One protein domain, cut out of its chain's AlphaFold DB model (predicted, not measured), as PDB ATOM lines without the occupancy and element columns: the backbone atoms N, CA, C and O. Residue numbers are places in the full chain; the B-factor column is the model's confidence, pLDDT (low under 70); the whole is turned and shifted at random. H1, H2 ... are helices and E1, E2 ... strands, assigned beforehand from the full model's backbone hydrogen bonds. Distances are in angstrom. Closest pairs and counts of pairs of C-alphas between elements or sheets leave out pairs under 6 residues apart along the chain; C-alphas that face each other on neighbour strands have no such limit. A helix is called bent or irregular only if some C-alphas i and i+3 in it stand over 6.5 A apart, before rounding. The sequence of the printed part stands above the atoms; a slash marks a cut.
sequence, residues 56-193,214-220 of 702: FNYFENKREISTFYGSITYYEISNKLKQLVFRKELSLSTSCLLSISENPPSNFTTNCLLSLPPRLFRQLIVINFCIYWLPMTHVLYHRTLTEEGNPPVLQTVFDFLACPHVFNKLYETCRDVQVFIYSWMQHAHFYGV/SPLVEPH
ATOM      1  N   PHE A  56       5.217 -52.486  26.306       82.50
ATOM      2  CA  PHE A  56       3.938 -52.014  25.757       82.50
ATOM      3  C   PHE A  56       2.777 -52.076  26.761       82.50
ATOM      4  O   PHE A  56       2.096 -51.077  26.976       82.50
ATOM      5  N   ASN A  57       2.627 -53.210  27.443       85.56
ATOM      6  CA  ASN A  57       1.605 -53.445  28.468       85.56
ATOM      7  C   ASN A  57       1.644 -52.435  29.633       85.56
ATOM      8  O   ASN A  57       0.634 -52.216  30.296       85.56
ATOM      9  N   TYR A  58       2.785 -51.788  29.892       88.44
ATOM     10  CA  TYR A  58       2.891 -50.776  30.946       88.44
ATOM     11  C   TYR A  58       2.275 -49.416  30.565       88.44
ATOM     12  O   TYR A  58       2.133 -48.560  31.442       88.44
ATOM     13  N   PHE A  59       1.877 -49.224  29.300       85.19
ATOM     14  CA  PHE A  59       1.273 -47.994  28.769       85.19
ATOM     15  C   PHE A  59      -0.204 -48.153  28.343       85.19
ATOM     16  O   PHE A  59      -0.776 -47.228  27.780       85.19
ATOM     17  N   GLU A  60      -0.855 -49.291  28.610       80.12
ATOM     18  CA  GLU A  60      -2.241 -49.534  28.161       80.12
ATOM     19  C   GLU A  60      -3.296 -48.800  29.010       80.12
ATOM     20  O   GLU A  60      -4.276 -48.274  28.488       80.12
ATOM     21  N   ASN A  61      -3.092 -48.726  30.330       81.94
ATOM     22  CA  ASN A  61      -4.080 -48.183  31.266       81.94
ATOM     23  C   ASN A  61      -3.749 -46.740  31.663       81.94
ATOM     24  O   ASN A  61      -2.946 -46.527  32.574       81.94
ATOM     25  N   LYS A  62      -4.394 -45.761  31.013       84.88
ATOM     26  CA  LYS A  62      -4.244 -44.330  31.331       84.88
ATOM     27  C   LYS A  62      -5.229 -43.858  32.404       84.88
ATOM     28  O   LYS A  62      -6.406 -44.218  32.386       84.88
ATOM     29  N   ARG A  63      -4.753 -43.016  33.319       87.00
ATOM     30  CA  ARG A  63      -5.557 -42.241  34.281       87.00
ATOM     31  C   ARG A  63      -5.022 -40.818  34.341       87.00
ATOM     32  O   ARG A  63      -3.868 -40.593  34.003       87.00
ATOM     33  N   GLU A  64      -5.830 -39.868  34.776       87.19
ATOM     34  CA  GLU A  64      -5.370 -38.503  35.031       87.19
ATOM     35  C   GLU A  64      -5.176 -38.306  36.534       87.19
ATOM     36  O   GLU A  64      -5.969 -38.805  37.336       87.19
ATOM     37  N   ILE A  65      -4.106 -37.611  36.913       86.81
ATOM     38  CA  ILE A  65      -3.858 -37.195  38.293       86.81
ATOM     39  C   ILE A  65      -3.615 -35.689  38.334       86.81
ATOM     40  O   ILE A  65      -2.978 -35.128  37.440       86.81
ATOM     41  N   SER A  66      -4.113 -35.040  39.385       86.19
ATOM     42  CA  SER A  66      -3.874 -33.620  39.636       86.19
ATOM     43  C   SER A  66      -2.672 -33.470  40.564       86.19
ATOM     44  O   SER A  66      -2.675 -33.995  41.675       86.19
ATOM     45  N   THR A  67      -1.636 -32.777  40.098       88.00
ATOM     46  CA  THR A  67      -0.406 -32.536  40.863       88.00
ATOM     47  C   THR A  67      -0.269 -31.056  41.217       88.00
ATOM     48  O   THR A  67      -0.971 -30.205  40.671       88.00
ATOM     49  N   PHE A  68       0.687 -30.715  42.086       86.44
ATOM     50  CA  PHE A  68       0.968 -29.319  42.451       86.44
ATOM     51  C   PHE A  68       1.514 -28.455  41.300       86.44
ATOM     52  O   PHE A  68       1.660 -27.247  41.469       86.44
ATOM     53  N   TYR A  69       1.848 -29.056  40.155       87.38
ATOM     54  CA  TYR A  69       2.311 -28.356  38.957       87.38
ATOM     55  C   TYR A  69       1.351 -28.495  37.767       87.38
ATOM     56  O   TYR A  69       1.668 -28.016  36.686       87.38
ATOM     57  N   GLY A  70       0.180 -29.113  37.962       86.75
ATOM     58  CA  GLY A  70      -0.859 -29.285  36.943       86.75
ATOM     59  C   GLY A  70      -1.309 -30.737  36.772       86.75
ATOM     60  O   GLY A  70      -0.835 -31.645  37.462       86.75
ATOM     61  N   SER A  71      -2.260 -30.965  35.868       86.06
ATOM     62  CA  SER A  71      -2.763 -32.309  35.578       86.06
ATOM     63  C   SER A  71      -1.831 -33.069  34.642       86.06
ATOM     64  O   SER A  71      -1.378 -32.530  33.633       86.06
ATOM     65  N   ILE A  72      -1.565 -34.338  34.953       87.56
ATOM     66  CA  ILE A  72      -0.734 -35.211  34.119       87.56
ATOM     67  C   ILE A  72      -1.355 -36.596  33.938       87.56
ATOM     68  O   ILE A  72      -2.174 -37.049  34.740       87.56
ATOM     69  N   THR A  73      -0.924 -37.302  32.891       86.06
ATOM     70  CA  THR A  73      -1.317 -38.694  32.658       86.06
ATOM     71  C   THR A  73      -0.460 -39.654  33.480       86.06
ATOM     72  O   THR A  73       0.764 -39.559  33.540       86.06
ATOM     73  N   TYR A  74      -1.135 -40.615  34.091       86.62
ATOM     74  CA  TYR A  74      -0.599 -41.683  34.912       86.62
ATOM     75  C   TYR A  74      -0.819 -43.032  34.223       86.62
ATOM     76  O   TYR A  74      -1.922 -43.315  33.749       86.62
ATOM     77  N   TYR A  75       0.213 -43.876  34.210       89.38
ATOM     78  CA  TYR A  75       0.210 -45.201  33.577       89.38
ATOM     79  C   TYR A  75       0.691 -46.289  34.548       89.38
ATOM     80  O   TYR A  75       1.288 -46.000  35.585       89.38
ATOM     81  N   GLU A  76       0.500 -47.565  34.198       91.38
ATOM     82  CA  GLU A  76       0.986 -48.701  35.002       91.38
ATOM     83  C   GLU A  76       2.517 -48.696  35.170       91.38
ATOM     84  O   GLU A  76       3.034 -49.097  36.215       91.38
ATOM     85  N   ILE A  77       3.263 -48.157  34.200       91.62
ATOM     86  CA  ILE A  77       4.710 -47.933  34.340       91.62
ATOM     87  C   ILE A  77       5.052 -47.068  35.564       91.62
ATOM     88  O   ILE A  77       6.042 -47.337  36.245       91.62
ATOM     89  N   SER A  78       4.214 -46.084  35.909       93.19
ATOM     90  CA  SER A  78       4.403 -45.244  37.095       93.19
ATOM     91  C   SER A  78       4.233 -46.055  38.385       93.19
ATOM     92  O   SER A  78       5.021 -45.876  39.312       93.19
ATOM     93  N   ASN A  79       3.315 -47.034  38.433       92.81
ATOM     94  CA  ASN A  79       3.209 -47.975  39.560       92.81
ATOM     95  C   ASN A  79       4.485 -48.819  39.714       92.81
ATOM     96  O   ASN A  79       4.978 -49.012  40.828       92.81
ATOM     97  N   LYS A  80       5.046 -49.309  38.602       93.56
ATOM     98  CA  LYS A  80       6.300 -50.082  38.609       93.56
ATOM     99  C   LYS A  80       7.476 -49.238  39.095       93.56
ATOM    100  O   LYS A  80       8.227 -49.680  39.963       93.56
ATOM    101  N   LEU A  81       7.603 -48.009  38.597       94.56
ATOM    102  CA  LEU A  81       8.631 -47.060  39.026       94.56
ATOM    103  C   LEU A  81       8.480 -46.698  40.507       94.56
ATOM    104  O   LEU A  81       9.465 -46.732  41.240       94.56
ATOM    105  N   LYS A  82       7.253 -46.466  40.982       94.06
ATOM    106  CA  LYS A  82       6.939 -46.254  42.402       94.06
ATOM    107  C   LYS A  82       7.426 -47.421  43.266       94.06
ATOM    108  O   LYS A  82       8.108 -47.194  44.263       94.06
ATOM    109  N   GLN A  83       7.161 -48.668  42.867       94.00
ATOM    110  CA  GLN A  83       7.668 -49.855  43.575       94.00
ATOM    111  C   GLN A  83       9.201 -49.902  43.619       94.00
ATOM    112  O   GLN A  83       9.770 -50.242  44.655       94.00
ATOM    113  N   LEU A  84       9.876 -49.555  42.522       93.69
ATOM    114  CA  LEU A  84      11.339 -49.521  42.465       93.69
ATOM    115  C   LEU A  84      11.935 -48.412  43.343       93.69
ATOM    116  O   LEU A  84      12.892 -48.665  44.073       93.69
ATOM    117  N   VAL A  85      11.339 -47.217  43.340       91.62
ATOM    118  CA  VAL A  85      11.739 -46.106  44.221       91.62
ATOM    119  C   VAL A  85      11.618 -46.515  45.693       91.62
ATOM    120  O   VAL A  85      12.566 -46.331  46.453       91.62
ATOM    121  N   PHE A  86      10.515 -47.159  46.093       90.56
ATOM    122  CA  PHE A  86      10.349 -47.651  47.465       90.56
ATOM    123  C   PHE A  86      11.294 -48.797  47.832       90.56
ATOM    124  O   PHE A  86      11.700 -48.899  48.987       90.56
ATOM    125  N   ARG A  87      11.670 -49.656  46.875       89.69
ATOM    126  CA  ARG A  87      12.694 -50.688  47.106       89.69
ATOM    127  C   ARG A  87      14.075 -50.083  47.339       89.69
ATOM    128  O   ARG A  87      14.829 -50.627  48.137       89.69
ATOM    129  N   LYS A  88      14.397 -48.988  46.648       86.56
ATOM    130  CA  LYS A  88      15.670 -48.278  46.805       86.56
ATOM    131  C   LYS A  88      15.743 -47.530  48.136       86.56
ATOM    132  O   LYS A  88      16.759 -47.619  48.817       86.56
ATOM    133  N   GLU A  89      14.680 -46.820  48.517       83.38
ATOM    134  CA  GLU A  89      14.635 -46.065  49.773       83.38
ATOM    135  C   GLU A  89      13.205 -45.975  50.337       83.38
ATOM    136  O   GLU A  89      12.420 -45.079  50.006       83.38
ATOM    137  N   LEU A  90      12.862 -46.902  51.240       84.62
ATOM    138  CA  LEU A  90      11.604 -46.860  51.984       84.62
ATOM    139  C   LEU A  90      11.741 -45.913  53.181       84.62
ATOM    140  O   LEU A  90      12.311 -46.270  54.209       84.62
ATOM    141  N   SER A  91      11.185 -44.708  53.060       89.44
ATOM    142  CA  SER A  91      11.143 -43.737  54.155       89.44
ATOM    143  C   SER A  91       9.757 -43.102  54.309       89.44
ATOM    144  O   SER A  91       8.975 -43.009  53.353       89.44
ATOM    145  N   LEU A  92       9.454 -42.630  55.526       88.88
ATOM    146  CA  LEU A  92       8.241 -41.851  55.792       88.88
ATOM    147  C   LEU A  92       8.219 -40.578  54.934       88.88
ATOM    148  O   LEU A  92       7.188 -40.253  54.353       88.88
ATOM    149  N   SER A  93       9.368 -39.912  54.777       90.12
ATOM    150  CA  SER A  93       9.512 -38.743  53.902       90.12
ATOM    151  C   SER A  93       9.141 -39.050  52.453       90.12
ATOM    152  O   SER A  93       8.345 -38.310  51.882       90.12
ATOM    153  N   THR A  94       9.633 -40.152  51.872       89.44
ATOM    154  CA  THR A  94       9.287 -40.563  50.497       89.44
ATOM    155  C   THR A  94       7.773 -40.740  50.358       89.44
ATOM    156  O   THR A  94       7.176 -40.255  49.400       89.44
ATOM    157  N   SER A  95       7.139 -41.379  51.345       90.12
ATOM    158  CA  SER A  95       5.692 -41.626  51.351       90.12
ATOM    159  C   SER A  95       4.882 -40.326  51.435       90.12
ATOM    160  O   SER A  95       3.933 -40.139  50.674       90.12
ATOM    161  N   CYS A  96       5.276 -39.398  52.312       91.06
ATOM    162  CA  CYS A  96       4.623 -38.096  52.449       91.06
ATOM    163  C   CYS A  96       4.789 -37.227  51.194       91.06
ATOM    164  O   CYS A  96       3.816 -36.641  50.731       91.06
ATOM    165  N   LEU A  97       5.997 -37.157  50.625       92.69
ATOM    166  CA  LEU A  97       6.261 -36.378  49.409       92.69
ATOM    167  C   LEU A  97       5.475 -36.917  48.212       92.69
ATOM    168  O   LEU A  97       4.926 -36.140  47.438       92.69
ATOM    169  N   LEU A  98       5.358 -38.239  48.096       91.06
ATOM    170  CA  LEU A  98       4.541 -38.854  47.060       91.06
ATOM    171  C   LEU A  98       3.050 -38.537  47.233       91.06
ATOM    172  O   LEU A  98       2.373 -38.244  46.252       91.06
ATOM    173  N   SER A  99       2.555 -38.528  48.474       89.69
ATOM    174  CA  SER A  99       1.184 -38.102  48.767       89.69
ATOM    175  C   SER A  99       0.941 -36.641  48.387       89.69
ATOM    176  O   SER A  99      -0.147 -36.330  47.921       89.69
ATOM    177  N   ILE A 100       1.932 -35.756  48.558       89.62
ATOM    178  CA  ILE A 100       1.844 -34.352  48.121       89.62
ATOM    179  C   ILE A 100       1.769 -34.257  46.592       89.62
ATOM    180  O   ILE A 100       1.042 -33.416  46.075       89.62
ATOM    181  N   SER A 101       2.493 -35.111  45.865       88.75
ATOM    182  CA  SER A 101       2.417 -35.165  44.401       88.75
ATOM    183  C   SER A 101       1.068 -35.664  43.883       88.75
ATOM    184  O   SER A 101       0.554 -35.095  42.928       88.75
ATOM    185  N   GLU A 102       0.521 -36.729  44.477       87.00
ATOM    186  CA  GLU A 102      -0.714 -37.381  44.007       87.00
ATOM    187  C   GLU A 102      -1.984 -36.676  44.494       87.00
ATOM    188  O   GLU A 102      -3.007 -36.712  43.819       87.00
ATOM    189  N   ASN A 103      -1.928 -36.082  45.688       85.38
ATOM    190  CA  ASN A 103      -3.057 -35.451  46.363       85.38
ATOM    191  C   ASN A 103      -2.569 -34.203  47.120       85.38
ATOM    192  O   ASN A 103      -2.516 -34.212  48.359       85.38
ATOM    193  N   PRO A 104      -2.159 -33.137  46.408       82.62
ATOM    194  CA  PRO A 104      -1.733 -31.910  47.063       82.62
ATOM    195  C   PRO A 104      -2.877 -31.362  47.936       82.62
ATOM    196  O   PRO A 104      -4.027 -31.321  47.489       82.62
ATOM    197  N   PRO A 105      -2.602 -30.932  49.183       82.88
ATOM    198  CA  PRO A 105      -3.600 -30.253  50.004       82.88
ATOM    199  C   PRO A 105      -4.203 -29.058  49.255       82.88
ATOM    200  O   PRO A 105      -3.482 -28.363  48.542       82.88
ATOM    201  N   SER A 106      -5.484 -28.749  49.477       78.00
ATOM    202  CA  SER A 106      -6.197 -27.666  48.769       78.00
ATOM    203  C   SER A 106      -5.508 -26.295  48.840       78.00
ATOM    204  O   SER A 106      -5.710 -25.457  47.970       78.00
ATOM    205  N   ASN A 107      -4.685 -26.070  49.870       77.50
ATOM    206  CA  ASN A 107      -3.969 -24.817  50.113       77.50
ATOM    207  C   ASN A 107      -2.460 -24.925  49.804       77.50
ATOM    208  O   ASN A 107      -1.680 -24.076  50.240       77.50
ATOM    209  N   PHE A 108      -2.012 -25.985  49.125       81.38
ATOM    210  CA  PHE A 108      -0.604 -26.172  48.782       81.38
ATOM    211  C   PHE A 108      -0.220 -25.249  47.621       81.38
ATOM    212  O   PHE A 108      -0.492 -25.528  46.459       81.38
ATOM    213  N   THR A 109       0.401 -24.119  47.955       82.00
ATOM    214  CA  THR A 109       0.807 -23.097  46.981       82.00
ATOM    215  C   THR A 109       2.250 -23.294  46.512       82.00
ATOM    216  O   THR A 109       3.051 -23.964  47.168       82.00
ATOM    217  N   THR A 110       2.639 -22.608  45.435       79.88
ATOM    218  CA  THR A 110       4.047 -22.502  45.015       79.88
ATOM    219  C   THR A 110       4.949 -22.008  46.155       79.88
ATOM    220  O   THR A 110       6.065 -22.491  46.315       79.88
ATOM    221  N   ASN A 111       4.464 -21.125  47.034       82.25
ATOM    222  CA  ASN A 111       5.220 -20.679  48.211       82.25
ATOM    223  C   ASN A 111       5.446 -21.809  49.235       82.25
ATOM    224  O   ASN A 111       6.531 -21.918  49.810       82.25
ATOM    225  N   CYS A 112       4.464 -22.696  49.433       86.19
ATOM    226  CA  CYS A 112       4.636 -23.906  50.247       86.19
ATOM    227  C   CYS A 112       5.733 -24.810  49.663       86.19
ATOM    228  O   CYS A 112       6.599 -25.275  50.399       86.19
ATOM    229  N   LEU A 113       5.754 -24.992  48.341       87.81
ATOM    230  CA  LEU A 113       6.791 -25.759  47.649       87.81
ATOM    231  C   LEU A 113       8.187 -25.134  47.821       87.81
ATOM    232  O   LEU A 113       9.143 -25.819  48.186       87.81
ATOM    233  N   LEU A 114       8.317 -23.827  47.579       88.56
ATOM    234  CA  LEU A 114       9.603 -23.122  47.621       88.56
ATOM    235  C   LEU A 114      10.155 -22.971  49.050       88.56
ATOM    236  O   LEU A 114      11.374 -22.855  49.228       88.56
ATOM    237  N   SER A 115       9.285 -23.015  50.063       89.31
ATOM    238  CA  SER A 115       9.671 -22.984  51.480       89.31
ATOM    239  C   SER A 115      10.145 -24.337  52.021       89.31
ATOM    240  O   SER A 115      10.699 -24.383  53.123       89.31
ATOM    241  N   LEU A 116      10.017 -25.428  51.253       91.00
ATOM    242  CA  LEU A 116      10.535 -26.728  51.669       91.00
ATOM    243  C   LEU A 116      12.051 -26.665  51.956       91.00
ATOM    244  O   LEU A 116      12.813 -26.020  51.211       91.00
ATOM    245  N   PRO A 117      12.521 -27.386  52.997       94.06
ATOM    246  CA  PRO A 117      13.942 -27.591  53.237       94.06
ATOM    247  C   PRO A 117      14.642 -28.143  51.984       94.06
ATOM    248  O   PRO A 117      14.073 -29.018  51.326       94.06
ATOM    249  N   PRO A 118      15.885 -27.721  51.669       93.31
ATOM    250  CA  PRO A 118      16.571 -28.102  50.428       93.31
ATOM    251  C   PRO A 118      16.593 -29.611  50.152       93.31
ATOM    252  O   PRO A 118      16.376 -30.038  49.023       93.31
ATOM    253  N   ARG A 119      16.785 -30.433  51.195       93.19
ATOM    254  CA  ARG A 119      16.771 -31.900  51.071       93.19
ATOM    255  C   ARG A 119      15.404 -32.444  50.644       93.19
ATOM    256  O   ARG A 119      15.355 -33.278  49.749       93.19
ATOM    257  N   LEU A 120      14.320 -31.956  51.250       93.75
ATOM    258  CA  LEU A 120      12.956 -32.389  50.927       93.75
ATOM    259  C   LEU A 120      12.521 -31.884  49.549       93.75
ATOM    260  O   LEU A 120      11.911 -32.635  48.798       93.75
ATOM    261  N   PHE A 121      12.892 -30.652  49.191       94.19
ATOM    262  CA  PHE A 121      12.656 -30.114  47.852       94.19
ATOM    263  C   PHE A 121      13.369 -30.956  46.781       94.19
ATOM    264  O   PHE A 121      12.730 -31.413  45.837       94.19
ATOM    265  N   ARG A 122      14.663 -31.261  46.971       94.75
ATOM    266  CA  ARG A 122      15.423 -32.144  46.068       94.75
ATOM    267  C   ARG A 122      14.772 -33.523  45.945       94.75
ATOM    268  O   ARG A 122      14.612 -34.015  44.833       94.75
ATOM    269  N   GLN A 123      14.391 -34.142  47.065       94.12
ATOM    270  CA  GLN A 123      13.719 -35.447  47.062       94.12
ATOM    271  C   GLN A 123      12.382 -35.403  46.318       94.12
ATOM    272  O   GLN A 123      12.119 -36.288  45.511       94.12
ATOM    273  N   LEU A 124      11.567 -34.364  46.531       94.19
ATOM    274  CA  LEU A 124      10.294 -34.193  45.836       94.19
ATOM    275  C   LEU A 124      10.503 -34.132  44.320       94.19
ATOM    276  O   LEU A 124       9.828 -34.845  43.583       94.19
ATOM    277  N   ILE A 125      11.462 -33.332  43.849       95.69
ATOM    278  CA  ILE A 125      11.770 -33.206  42.418       95.69
ATOM    279  C   ILE A 125      12.245 -34.543  41.833       95.69
ATOM    280  O   ILE A 125      11.745 -34.960  40.791       95.69
ATOM    281  N   VAL A 126      13.142 -35.260  42.520       95.69
ATOM    282  CA  VAL A 126      13.624 -36.581  42.075       95.69
ATOM    283  C   VAL A 126      12.490 -37.606  42.015       95.69
ATOM    284  O   VAL A 126      12.398 -38.341  41.035       95.69
ATOM    285  N   ILE A 127      11.606 -37.645  43.017       94.94
ATOM    286  CA  ILE A 127      10.446 -38.550  43.045       94.94
ATOM    287  C   ILE A 127       9.525 -38.270  41.853       94.94
ATOM    288  O   ILE A 127       9.150 -39.206  41.145       94.94
ATOM    289  N   ASN A 128       9.200 -36.997  41.602       94.88
ATOM    290  CA  ASN A 128       8.333 -36.634  40.483       94.88
ATOM    291  C   ASN A 128       8.972 -36.982  39.137       94.88
ATOM    292  O   ASN A 128       8.319 -37.587  38.287       94.88
ATOM    293  N   PHE A 129      10.264 -36.695  38.977       95.56
ATOM    294  CA  PHE A 129      10.999 -37.092  37.786       95.56
ATOM    295  C   PHE A 129      10.970 -38.609  37.570       95.56
ATOM    296  O   PHE A 129      10.582 -39.065  36.499       95.56
ATOM    297  N   CYS A 130      11.318 -39.398  38.590       94.75
ATOM    298  CA  CYS A 130      11.431 -40.849  38.459       94.75
ATOM    299  C   CYS A 130      10.097 -41.531  38.159       94.75
ATOM    300  O   CYS A 130      10.079 -42.485  37.391       94.75
ATOM    301  N   ILE A 131       9.004 -41.099  38.794       94.31
ATOM    302  CA  ILE A 131       7.713 -41.802  38.735       94.31
ATOM    303  C   ILE A 131       6.830 -41.268  37.603       94.31
ATOM    304  O   ILE A 131       6.146 -42.049  36.937       94.31
ATOM    305  N   TYR A 132       6.843 -39.951  37.386       92.50
ATOM    306  CA  TYR A 132       5.876 -39.282  36.521       92.50
ATOM    307  C   TYR A 132       6.490 -38.748  35.236       92.50
ATOM    308  O   TYR A 132       5.902 -38.936  34.176       92.50
ATOM    309  N   TRP A 133       7.660 -38.108  35.291       93.00
ATOM    310  CA  TRP A 133       8.220 -37.437  34.109       93.00
ATOM    311  C   TRP A 133       9.026 -38.385  33.217       93.00
ATOM    312  O   TRP A 133       8.930 -38.312  31.995       93.00
ATOM    313  N   LEU A 134       9.760 -39.331  33.807       91.00
ATOM    314  CA  LEU A 134      10.541 -40.331  33.080       91.00
ATOM    315  C   LEU A 134       9.693 -41.099  32.040       91.00
ATOM    316  O   LEU A 134      10.121 -41.162  30.883       91.00
ATOM    317  N   PRO A 135       8.488 -41.618  32.366       89.00
ATOM    318  CA  PRO A 135       7.598 -42.225  31.375       89.00
ATOM    319  C   PRO A 135       7.277 -41.337  30.169       89.00
ATOM    320  O   PRO A 135       7.200 -41.852  29.056       89.00
ATOM    321  N   MET A 136       7.148 -40.018  30.365       86.94
ATOM    322  CA  MET A 136       6.797 -39.057  29.306       86.94
ATOM    323  C   MET A 136       7.859 -38.972  28.206       86.94
ATOM    324  O   MET A 136       7.589 -38.476  27.114       86.94
ATOM    325  N   THR A 137       9.075 -39.456  28.467       81.31
ATOM    326  CA  THR A 137      10.159 -39.464  27.476       81.31
ATOM    327  C   THR A 137      10.103 -40.646  26.507       81.31
ATOM    328  O   THR A 137      10.847 -40.667  25.526       81.31
ATOM    329  N   HIS A 138       9.214 -41.615  26.740       81.81
ATOM    330  CA  HIS A 138       9.099 -42.823  25.932       81.81
ATOM    331  C   HIS A 138       8.038 -42.693  24.826       81.81
ATOM    332  O   HIS A 138       6.934 -42.221  25.074       81.81
ATOM    333  N   VAL A 139       8.312 -43.203  23.617       75.94
ATOM    334  CA  VAL A 139       7.378 -43.153  22.467       75.94
ATOM    335  C   VAL A 139       6.008 -43.760  22.773       75.94
ATOM    336  O   VAL A 139       4.981 -43.235  22.355       75.94
ATOM    337  N   LEU A 140       5.979 -44.843  23.550       78.75
ATOM    338  CA  LEU A 140       4.735 -45.515  23.944       78.75
ATOM    339  C   LEU A 140       3.813 -44.640  24.801       78.75
ATOM    340  O   LEU A 140       2.605 -44.839  24.749       78.75
ATOM    341  N   TYR A 141       4.356 -43.661  25.530       80.31
ATOM    342  CA  TYR A 141       3.551 -42.700  26.285       80.31
ATOM    343  C   TYR A 141       2.678 -41.838  25.363       80.31
ATOM    344  O   TYR A 141       1.576 -41.447  25.740       80.31
ATOM    345  N   HIS A 142       3.169 -41.570  24.146       75.50
ATOM    346  CA  HIS A 142       2.534 -40.683  23.168       75.50
ATOM    347  C   HIS A 142       1.713 -41.423  22.106       75.50
ATOM    348  O   HIS A 142       0.811 -40.831  21.523       75.50
ATOM    349  N   ARG A 143       1.957 -42.724  21.877       70.00
ATOM    350  CA  ARG A 143       1.196 -43.534  20.896       70.00
ATOM    351  C   ARG A 143      -0.307 -43.617  21.183       70.00
ATOM    352  O   ARG A 143      -1.078 -43.864  20.270       70.00
ATOM    353  N   THR A 144      -0.723 -43.450  22.431       57.50
ATOM    354  CA  THR A 144      -2.127 -43.527  22.873       57.50
ATOM    355  C   THR A 144      -2.837 -42.164  22.879       57.50
ATOM    356  O   THR A 144      -4.006 -42.087  23.262       57.50
ATOM    357  N   LEU A 145      -2.138 -41.087  22.491       56.41
ATOM    358  CA  LEU A 145      -2.613 -39.696  22.524       56.41
ATOM    359  C   LEU A 145      -2.967 -39.142  21.126       56.41
ATOM    360  O   LEU A 145      -3.268 -37.964  20.998       56.41
ATOM    361  N   THR A 146      -2.952 -39.970  20.075       48.06
ATOM    362  CA  THR A 146      -2.990 -39.548  18.659       48.06
ATOM    363  C   THR A 146      -4.346 -39.097  18.096       48.06
ATOM    364  O   THR A 146      -4.434 -38.920  16.885       48.06
ATOM    365  N   GLU A 147      -5.397 -38.889  18.898       44.09
ATOM    366  CA  GLU A 147      -6.691 -38.416  18.356       44.09
ATOM    367  C   GLU A 147      -6.912 -36.894  18.426       44.09
ATOM    368  O   GLU A 147      -7.741 -36.391  17.677       44.09
ATOM    369  N   GLU A 148      -6.123 -36.120  19.182       39.53
ATOM    370  CA  GLU A 148      -6.173 -34.646  19.148       39.53
ATOM    371  C   GLU A 148      -4.758 -34.062  19.323       39.53
ATOM    372  O   GLU A 148      -3.964 -34.548  20.127       39.53
ATOM    373  N   GLY A 149      -4.398 -33.064  18.511       45.75
ATOM    374  CA  GLY A 149      -3.022 -32.577  18.357       45.75
ATOM    375  C   GLY A 149      -2.322 -32.128  19.651       45.75
ATOM    376  O   GLY A 149      -2.838 -31.286  20.378       45.75
ATOM    377  N   ASN A 150      -1.087 -32.623  19.827       45.78
ATOM    378  CA  ASN A 150      -0.067 -32.321  20.851       45.78
ATOM    379  C   ASN A 150      -0.429 -32.613  22.327       45.78
ATOM    380  O   ASN A 150      -1.487 -32.216  22.797       45.78
ATOM    381  N   PRO A 151       0.466 -33.239  23.126       51.00
ATOM    382  CA  PRO A 151       0.144 -33.643  24.490       51.00
ATOM    383  C   PRO A 151       0.255 -32.444  25.456       51.00
ATOM    384  O   PRO A 151       1.375 -32.027  25.768       51.00
ATOM    385  N   PRO A 152      -0.852 -31.920  26.022       62.56
ATOM    386  CA  PRO A 152      -0.821 -30.815  26.993       62.56
ATOM    387  C   PRO A 152       0.044 -31.108  28.237       62.56
ATOM    388  O   PRO A 152       0.498 -30.191  28.913       62.56
ATOM    389  N   VAL A 153       0.342 -32.385  28.501       72.44
ATOM    390  CA  VAL A 153       0.990 -32.882  29.722       72.44
ATOM    391  C   VAL A 153       2.499 -32.614  29.797       72.44
ATOM    392  O   VAL A 153       3.008 -32.307  30.874       72.44
ATOM    393  N   LEU A 154       3.242 -32.723  28.687       81.88
ATOM    394  CA  LEU A 154       4.687 -32.444  28.720       81.88
ATOM    395  C   LEU A 154       4.945 -30.939  28.881       81.88
ATOM    396  O   LEU A 154       5.837 -30.539  29.627       81.88
ATOM    397  N   GLN A 155       4.109 -30.118  28.237       85.69
ATOM    398  CA  GLN A 155       4.152 -28.665  28.372       85.69
ATOM    399  C   GLN A 155       3.948 -28.243  29.831       85.69
ATOM    400  O   GLN A 155       4.696 -27.406  30.316       85.69
ATOM    401  N   THR A 156       3.035 -28.890  30.566       88.81
ATOM    402  CA  THR A 156       2.842 -28.647  32.007       88.81
ATOM    403  C   THR A 156       4.142 -28.804  32.808       88.81
ATOM    404  O   THR A 156       4.464 -27.969  33.653       88.81
ATOM    405  N   VAL A 157       4.932 -29.849  32.529       91.38
ATOM    406  CA  VAL A 157       6.228 -30.061  33.198       91.38
ATOM    407  C   VAL A 157       7.248 -29.007  32.765       91.38
ATOM    408  O   VAL A 157       7.996 -28.498  33.601       91.38
ATOM    409  N   PHE A 158       7.284 -28.652  31.481       92.44
ATOM    410  CA  PHE A 158       8.202 -27.633  30.976       92.44
ATOM    411  C   PHE A 158       7.897 -26.241  31.525       92.44
ATOM    412  O   PHE A 158       8.823 -25.539  31.918       92.44
ATOM    413  N   ASP A 159       6.628 -25.863  31.624       91.50
ATOM    414  CA  ASP A 159       6.203 -24.588  32.201       91.50
ATOM    415  C   ASP A 159       6.569 -24.517  33.689       91.50
ATOM    416  O   ASP A 159       7.095 -23.507  34.162       91.50
ATOM    417  N   PHE A 160       6.394 -25.624  34.419       92.88
ATOM    418  CA  PHE A 160       6.822 -25.731  35.812       92.88
ATOM    419  C   PHE A 160       8.341 -25.574  35.977       92.88
ATOM    420  O   PHE A 160       8.792 -24.783  36.806       92.88
ATOM    421  N   LEU A 161       9.140 -26.299  35.187       94.50
ATOM    422  CA  LEU A 161      10.606 -26.236  35.250       94.50
ATOM    423  C   LEU A 161      11.164 -24.893  34.754       94.50
ATOM    424  O   LEU A 161      12.218 -24.464  35.230       94.50
ATOM    425  N   ALA A 162      10.464 -24.226  33.832       95.12
ATOM    426  CA  ALA A 162      10.830 -22.915  33.308       95.12
ATOM    427  C   ALA A 162      10.355 -21.742  34.178       95.12
ATOM    428  O   ALA A 162      10.784 -20.608  33.953       95.12
ATOM    429  N   CYS A 163       9.484 -21.978  35.165       92.75
ATOM    430  CA  CYS A 163       9.029 -20.937  36.079       92.75
ATOM    431  C   CYS A 163      10.235 -20.301  36.805       92.75
ATOM    432  O   CYS A 163      10.963 -21.020  37.496       92.75
ATOM    433  N   PRO A 164      10.440 -18.967  36.745       91.81
ATOM    434  CA  PRO A 164      11.612 -18.299  37.326       91.81
ATOM    435  C   PRO A 164      11.884 -18.633  38.800       91.81
ATOM    436  O   PRO A 164      13.032 -18.801  39.214       91.81
ATOM    437  N   HIS A 165      10.825 -18.774  39.602       89.50
ATOM    438  CA  HIS A 165      10.932 -19.096  41.025       89.50
ATOM    439  C   HIS A 165      11.388 -20.540  41.262       89.50
ATOM    440  O   HIS A 165      12.270 -20.788  42.088       89.50
ATOM    441  N   VAL A 166      10.799 -21.484  40.522       92.50
ATOM    442  CA  VAL A 166      11.139 -22.910  40.583       92.50
ATOM    443  C   VAL A 166      12.557 -23.119  40.064       92.50
ATOM    444  O   VAL A 166      13.364 -23.742  40.753       92.50
ATOM    445  N   PHE A 167      12.889 -22.517  38.920       95.31
ATOM    446  CA  PHE A 167      14.232 -22.518  38.352       95.31
ATOM    447  C   PHE A 167      15.267 -22.022  39.366       95.31
ATOM    448  O   PHE A 167      16.245 -22.716  39.630       95.31
ATOM    449  N   ASN A 168      15.049 -20.845  39.969       92.81
ATOM    450  CA  ASN A 168      16.008 -20.274  40.913       92.81
ATOM    451  C   ASN A 168      16.181 -21.174  42.147       92.81
ATOM    452  O   ASN A 168      17.303 -21.400  42.589       92.81
ATOM    453  N   LYS A 169      15.098 -21.754  42.680       92.50
ATOM    454  CA  LYS A 169      15.185 -22.694  43.807       92.50
ATOM    455  C   LYS A 169      15.946 -23.969  43.434       92.50
ATOM    456  O   LYS A 169      16.777 -24.412  44.228       92.50
ATOM    457  N   LEU A 170      15.692 -24.548  42.260       95.12
ATOM    458  CA  LEU A 170      16.429 -25.708  41.744       95.12
ATOM    459  C   LEU A 170      17.922 -25.395  41.605       95.12
ATOM    460  O   LEU A 170      18.750 -26.161  42.100       95.12
ATOM    461  N   TYR A 171      18.247 -24.239  41.028       94.69
ATOM    462  CA  TYR A 171      19.620 -23.791  40.815       94.69
ATOM    463  C   TYR A 171      20.390 -23.652  42.135       94.69
ATOM    464  O   TYR A 171      21.534 -24.088  42.239       94.69
ATOM    465  N   GLU A 172      19.745 -23.103  43.170       90.62
ATOM    466  CA  GLU A 172      20.351 -22.918  44.495       90.62
ATOM    467  C   GLU A 172      20.454 -24.211  45.319       90.62
ATOM    468  O   GLU A 172      21.319 -24.319  46.186       90.62
ATOM    469  N   THR A 173      19.566 -25.191  45.106       91.12
ATOM    470  CA  THR A 173      19.441 -26.342  46.024       91.12
ATOM    471  C   THR A 173      19.869 -27.687  45.453       91.12
ATOM    472  O   THR A 173      20.276 -28.560  46.222       91.12
ATOM    473  N   CYS A 174      19.786 -27.892  44.138       91.69
ATOM    474  CA  CYS A 174      20.071 -29.183  43.509       91.69
ATOM    475  C   CYS A 174      20.464 -29.042  42.029       91.69
ATOM    476  O   CYS A 174      19.874 -29.675  41.154       91.69
ATOM    477  N   ARG A 175      21.477 -28.212  41.753       91.31
ATOM    478  CA  ARG A 175      21.978 -27.904  40.402       91.31
ATOM    479  C   ARG A 175      22.346 -29.138  39.569       91.31
ATOM    480  O   ARG A 175      22.022 -29.197  38.390       91.31
ATOM    481  N   ASP A 176      22.989 -30.133  40.176       89.62
ATOM    482  CA  ASP A 176      23.356 -31.405  39.535       89.62
ATOM    483  C   ASP A 176      22.126 -32.182  39.039       89.62
ATOM    484  O   ASP A 176      22.080 -32.624  37.892       89.62
ATOM    485  N   VAL A 177      21.101 -32.286  39.888       94.38
ATOM    486  CA  VAL A 177      19.813 -32.911  39.559       94.38
ATOM    487  C   VAL A 177      19.069 -32.094  38.508       94.38
ATOM    488  O   VAL A 177      18.476 -32.667  37.600       94.38
ATOM    489  N   GLN A 178      19.114 -30.764  38.603       95.88
ATOM    490  CA  GLN A 178      18.466 -29.874  37.646       95.88
ATOM    491  C   GLN A 178      19.028 -30.059  36.231       95.88
ATOM    492  O   GLN A 178      18.244 -30.218  35.300       95.88
ATOM    493  N   VAL A 179      20.359 -30.087  36.071       95.75
ATOM    494  CA  VAL A 179      21.019 -30.318  34.770       95.75
ATOM    495  C   VAL A 179      20.657 -31.701  34.221       95.75
ATOM    496  O   VAL A 179      20.272 -31.817  33.058       95.75
ATOM    497  N   PHE A 180      20.701 -32.732  35.071       95.69
ATOM    498  CA  PHE A 180      20.350 -34.099  34.681       95.69
ATOM    499  C   PHE A 180      18.906 -34.212  34.183       95.69
ATOM    500  O   PHE A 180      18.666 -34.738  33.098       95.69
ATOM    501  N   ILE A 181      17.943 -33.701  34.959       95.88
ATOM    502  CA  ILE A 181      16.519 -33.739  34.610       95.88
ATOM    503  C   ILE A 181      16.256 -32.911  33.358       95.88
ATOM    504  O   ILE A 181      15.553 -33.386  32.473       95.88
ATOM    505  N   TYR A 182      16.828 -31.707  33.261       95.25
ATOM    506  CA  TYR A 182      16.691 -30.860  32.078       95.25
ATOM    507  C   TYR A 182      17.148 -31.607  30.824       95.25
ATOM    508  O   TYR A 182      16.377 -31.754  29.879       95.25
ATOM    509  N   SER A 183      18.378 -32.136  30.840       92.88
ATOM    510  CA  SER A 183      18.932 -32.842  29.685       92.88
ATOM    511  C   SER A 183      18.100 -34.072  29.349       92.88
ATOM    512  O   SER A 183      17.814 -34.320  28.184       92.88
ATOM    513  N   TRP A 184      17.650 -34.820  30.357       91.88
ATOM    514  CA  TRP A 184      16.817 -35.994  30.126       91.88
ATOM    515  C   TRP A 184      15.497 -35.629  29.447       91.88
ATOM    516  O   TRP A 184      15.131 -36.194  28.417       91.88
ATOM    517  N   MET A 185      14.781 -34.680  30.044       90.25
ATOM    518  CA  MET A 185      13.436 -34.295  29.638       90.25
ATOM    519  C   MET A 185      13.390 -33.570  28.298       90.25
ATOM    520  O   MET A 185      12.315 -33.526  27.716       90.25
ATOM    521  N   GLN A 186      14.507 -33.004  27.840       87.12
ATOM    522  CA  GLN A 186      14.614 -32.307  26.559       87.12
ATOM    523  C   GLN A 186      15.283 -33.163  25.469       87.12
ATOM    524  O   GLN A 186      14.965 -33.003  24.290       87.12
ATOM    525  N   HIS A 187      16.220 -34.047  25.839       85.38
ATOM    526  CA  HIS A 187      17.157 -34.654  24.884       85.38
ATOM    527  C   HIS A 187      17.285 -36.183  24.957       85.38
ATOM    528  O   HIS A 187      17.935 -36.769  24.088       85.38
ATOM    529  N   ALA A 188      16.685 -36.866  25.941       79.19
ATOM    530  CA  ALA A 188      16.788 -38.329  26.097       79.19
ATOM    531  C   ALA A 188      15.588 -39.121  25.531       79.19
ATOM    532  O   ALA A 188      15.437 -40.311  25.822       79.19
ATOM    533  N   HIS A 189      14.741 -38.480  24.720       72.88
ATOM    534  CA  HIS A 189      13.512 -39.066  24.178       72.88
ATOM    535  C   HIS A 189      13.743 -40.312  23.314       72.88
ATOM    536  O   HIS A 189      14.666 -40.369  22.505       72.88
ATOM    537  N   PHE A 190      12.851 -41.296  23.429       63.66
ATOM    538  CA  PHE A 190      12.823 -42.462  22.542       63.66
ATOM    539  C   PHE A 190      12.148 -42.073  21.217       63.66
ATOM    540  O   PHE A 190      11.009 -41.626  21.224       63.66
ATOM    541  N   TYR A 191      12.815 -42.225  20.074       56.56
ATOM    542  CA  TYR A 191      12.242 -41.838  18.776       56.56
ATOM    543  C   TYR A 191      11.097 -42.771  18.343       56.56
ATOM    544  O   TYR A 191      11.150 -43.979  18.584       56.56
ATOM    545  N   GLY A 192      10.069 -42.216  17.689       43.44
ATOM    546  CA  GLY A 192       8.931 -42.960  17.138       43.44
ATOM    547  C   GLY A 192       8.887 -42.951  15.611       43.44
ATOM    548  O   GLY A 192       9.263 -41.960  14.995       43.44
ATOM    549  N   VAL A 193       8.451 -44.066  15.009       37.16
ATOM    550  CA  VAL A 193       8.168 -44.157  13.565       37.16
ATOM    551  C   VAL A 193       6.931 -43.308  13.277       37.16
ATOM    552  O   VAL A 193       5.865 -43.607  13.817       37.16
ATOM    553  N   SER A 214      11.073 -38.212  13.256       56.50
ATOM    554  CA  SER A 214      10.948 -36.937  13.966       56.50
ATOM    555  C   SER A 214      11.176 -37.143  15.472       56.50
ATOM    556  O   SER A 214      10.770 -38.175  16.023       56.50
ATOM    557  N   PRO A 215      11.843 -36.207  16.171       63.41
ATOM    558  CA  PRO A 215      11.903 -36.267  17.625       63.41
ATOM    559  C   PRO A 215      10.484 -36.167  18.201       63.41
ATOM    560  O   PRO A 215       9.648 -35.440  17.673       63.41
ATOM    561  N   LEU A 216      10.217 -36.887  19.298       68.75
ATOM    562  CA  LEU A 216       8.937 -36.779  20.021       68.75
ATOM    563  C   LEU A 216       8.660 -35.355  20.517       68.75
ATOM    564  O   LEU A 216       7.513 -34.974  20.713       68.75
ATOM    565  N   VAL A 217       9.731 -34.618  20.787       73.88
ATOM    566  CA  VAL A 217       9.721 -33.281  21.360       73.88
ATOM    567  C   VAL A 217      10.682 -32.459  20.530       73.88
ATOM    568  O   VAL A 217      11.823 -32.880  20.328       73.88
ATOM    569  N   GLU A 218      10.233 -31.311  20.031       80.75
ATOM    570  CA  GLU A 218      11.137 -30.407  19.327       80.75
ATOM    571  C   GLU A 218      12.316 -30.029  20.239       80.75
ATOM    572  O   GLU A 218      12.158 -29.892  21.462       80.75
ATOM    573  N   PRO A 219      13.527 -29.897  19.679       82.88
ATOM    574  CA  PRO A 219      14.680 -29.531  20.477       82.88
ATOM    575  C   PRO A 219      14.486 -28.125  21.065       82.88
ATOM    576  O   PRO A 219      13.902 -27.239  20.445       82.88
ATOM    577  N   HIS A 220      15.019 -27.919  22.267       90.81
ATOM    578  CA  HIS A 220      15.121 -26.625  22.950       90.81
ATOM    579  C   HIS A 220      13.827 -25.980  23.470       90.81
ATOM    580  O   HIS A 220      13.903 -24.860  23.970       90.81
TER     581      HIS A 220
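This is residues 56 to 193 and 214 to 220 of the 702 residues of the protein "Amyloid protein-binding protein isoform 1" of Schistosoma japonicum (UniProt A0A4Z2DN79). One long helix, H5, makes the core; H2 and H3 pack on it from one side and H8 and H9 from another, while a two-stranded hairpin, E1 and E2, with H7 packed on E2, stands along a third side. The wrapping is not closed, for H2 and H9 are apart; the short H1 and H6 sit near one end of H5 and the short H4 near the other, and residues 87 to 92 stick out. The printed part has 145 residues, with nine named helices and two named strands in the order H1, E1, E2, H2, H3, H4, H5, H6, H7, H8, H9; the sheet E1 - E2 is antiparallel and the class is mostly helix. It is compact, with a radius of gyration of the C-alphas of 15.1 A, and a rounded outline spanning 43 by 31 by 29 A.

Find C-alpha 56 at (3.938, -52.014, 25.757), where H1, residues 56 to 59, begins. Next come E1, residues 63 to 67, 12.8 A long, and E2, residues 70 to 74, 12.6 A long. H2, residues 76 to 88, runs 18.8 A, and H3, residues 92 to 102, runs 15.5 A. After the short H4, residues 110 to 114, look for C-alpha 118 at (16.571, -28.102, 50.428): from there H5, residues 118 to 136, runs 25.7 A, with a kink of 39 degrees near residue 130. H5 is neither bent nor irregular, but only just: C-alphas 131 and 134 are 6.5 A apart. H6, residues 139 to 142, is short; H7, residues 152 to 162, runs 15.4 A, H8, residues 164 to 173, runs 14.2 A, and H9, residues 175 to 187, runs 17.6 A to C-alpha 187 at (17.157, -34.654, 24.884).

Start at H5, the hub, which touches four helices. With residues 127 to 135 alone it touches H2, closest at the C-alphas of Ser 78 and Ile 131, 5.0 A, opposite ways at a steep tilt of 36 degrees, only just past shallow. With residues 120 to 128 alone it touches H3, the closest C-alphas being Leu 97 and Leu 124, 5.8 A, at a steep tilt of 52 degrees. With residues 118 to 122 alone it touches H8, at Pro 118 and Thr 173, whose C-alphas are 5.5 A apart. H9 touches it at a shallow tilt of 12 degrees, the same way, closest at the C-alphas of Phe 129 and Ile 181, 7.2 A. Helix packing is mostly crossed, lines more often steep than shallow to each other. In the hairpin of E1 and E2, look at N 65 and O 72, 3.0 A apart, and N 74 and O 63, 2.7 A. The closest C-alphas of E2 and H7 are Ile 72 and Val 153, 5.3 A; those of E1 and H3 are Thr 67 and Ser 101, 5.2 A. H7 and H9 are near each other. H1 touches H2, closest at the C-alphas of Tyr 58 and Ile 77, 4.8 A, and only just touches H6, with 3 pairs of C-alphas within 8 A, closest at Phe 59 and Tyr 141, 6.3 A. H4 only just touches H8, also with 3 pairs, closest at the C-alphas of Leu 114 and Lys 169, 6.8 A. Every O i to N i+4 pair is within hydrogen-bond range in H2, H3, H4, H8 and H9, against 12 of 15 in H5 and 6 of 7 in H7; H1 and H6 are too short for such a pair.

The two C-alphas farthest apart are those of Ser 115 and Val 193, 43.5 A. Residues 194 to 213 are not printed, and C-alphas 193 and 214 stand 7.7 A apart across this cut. No link between named elements is long. The mean pLDDT of the printed part is 84.6; it is under 70 at residues 144 to 152, of which 152 belongs to H7, at 190 to 193 and at 214 to 216.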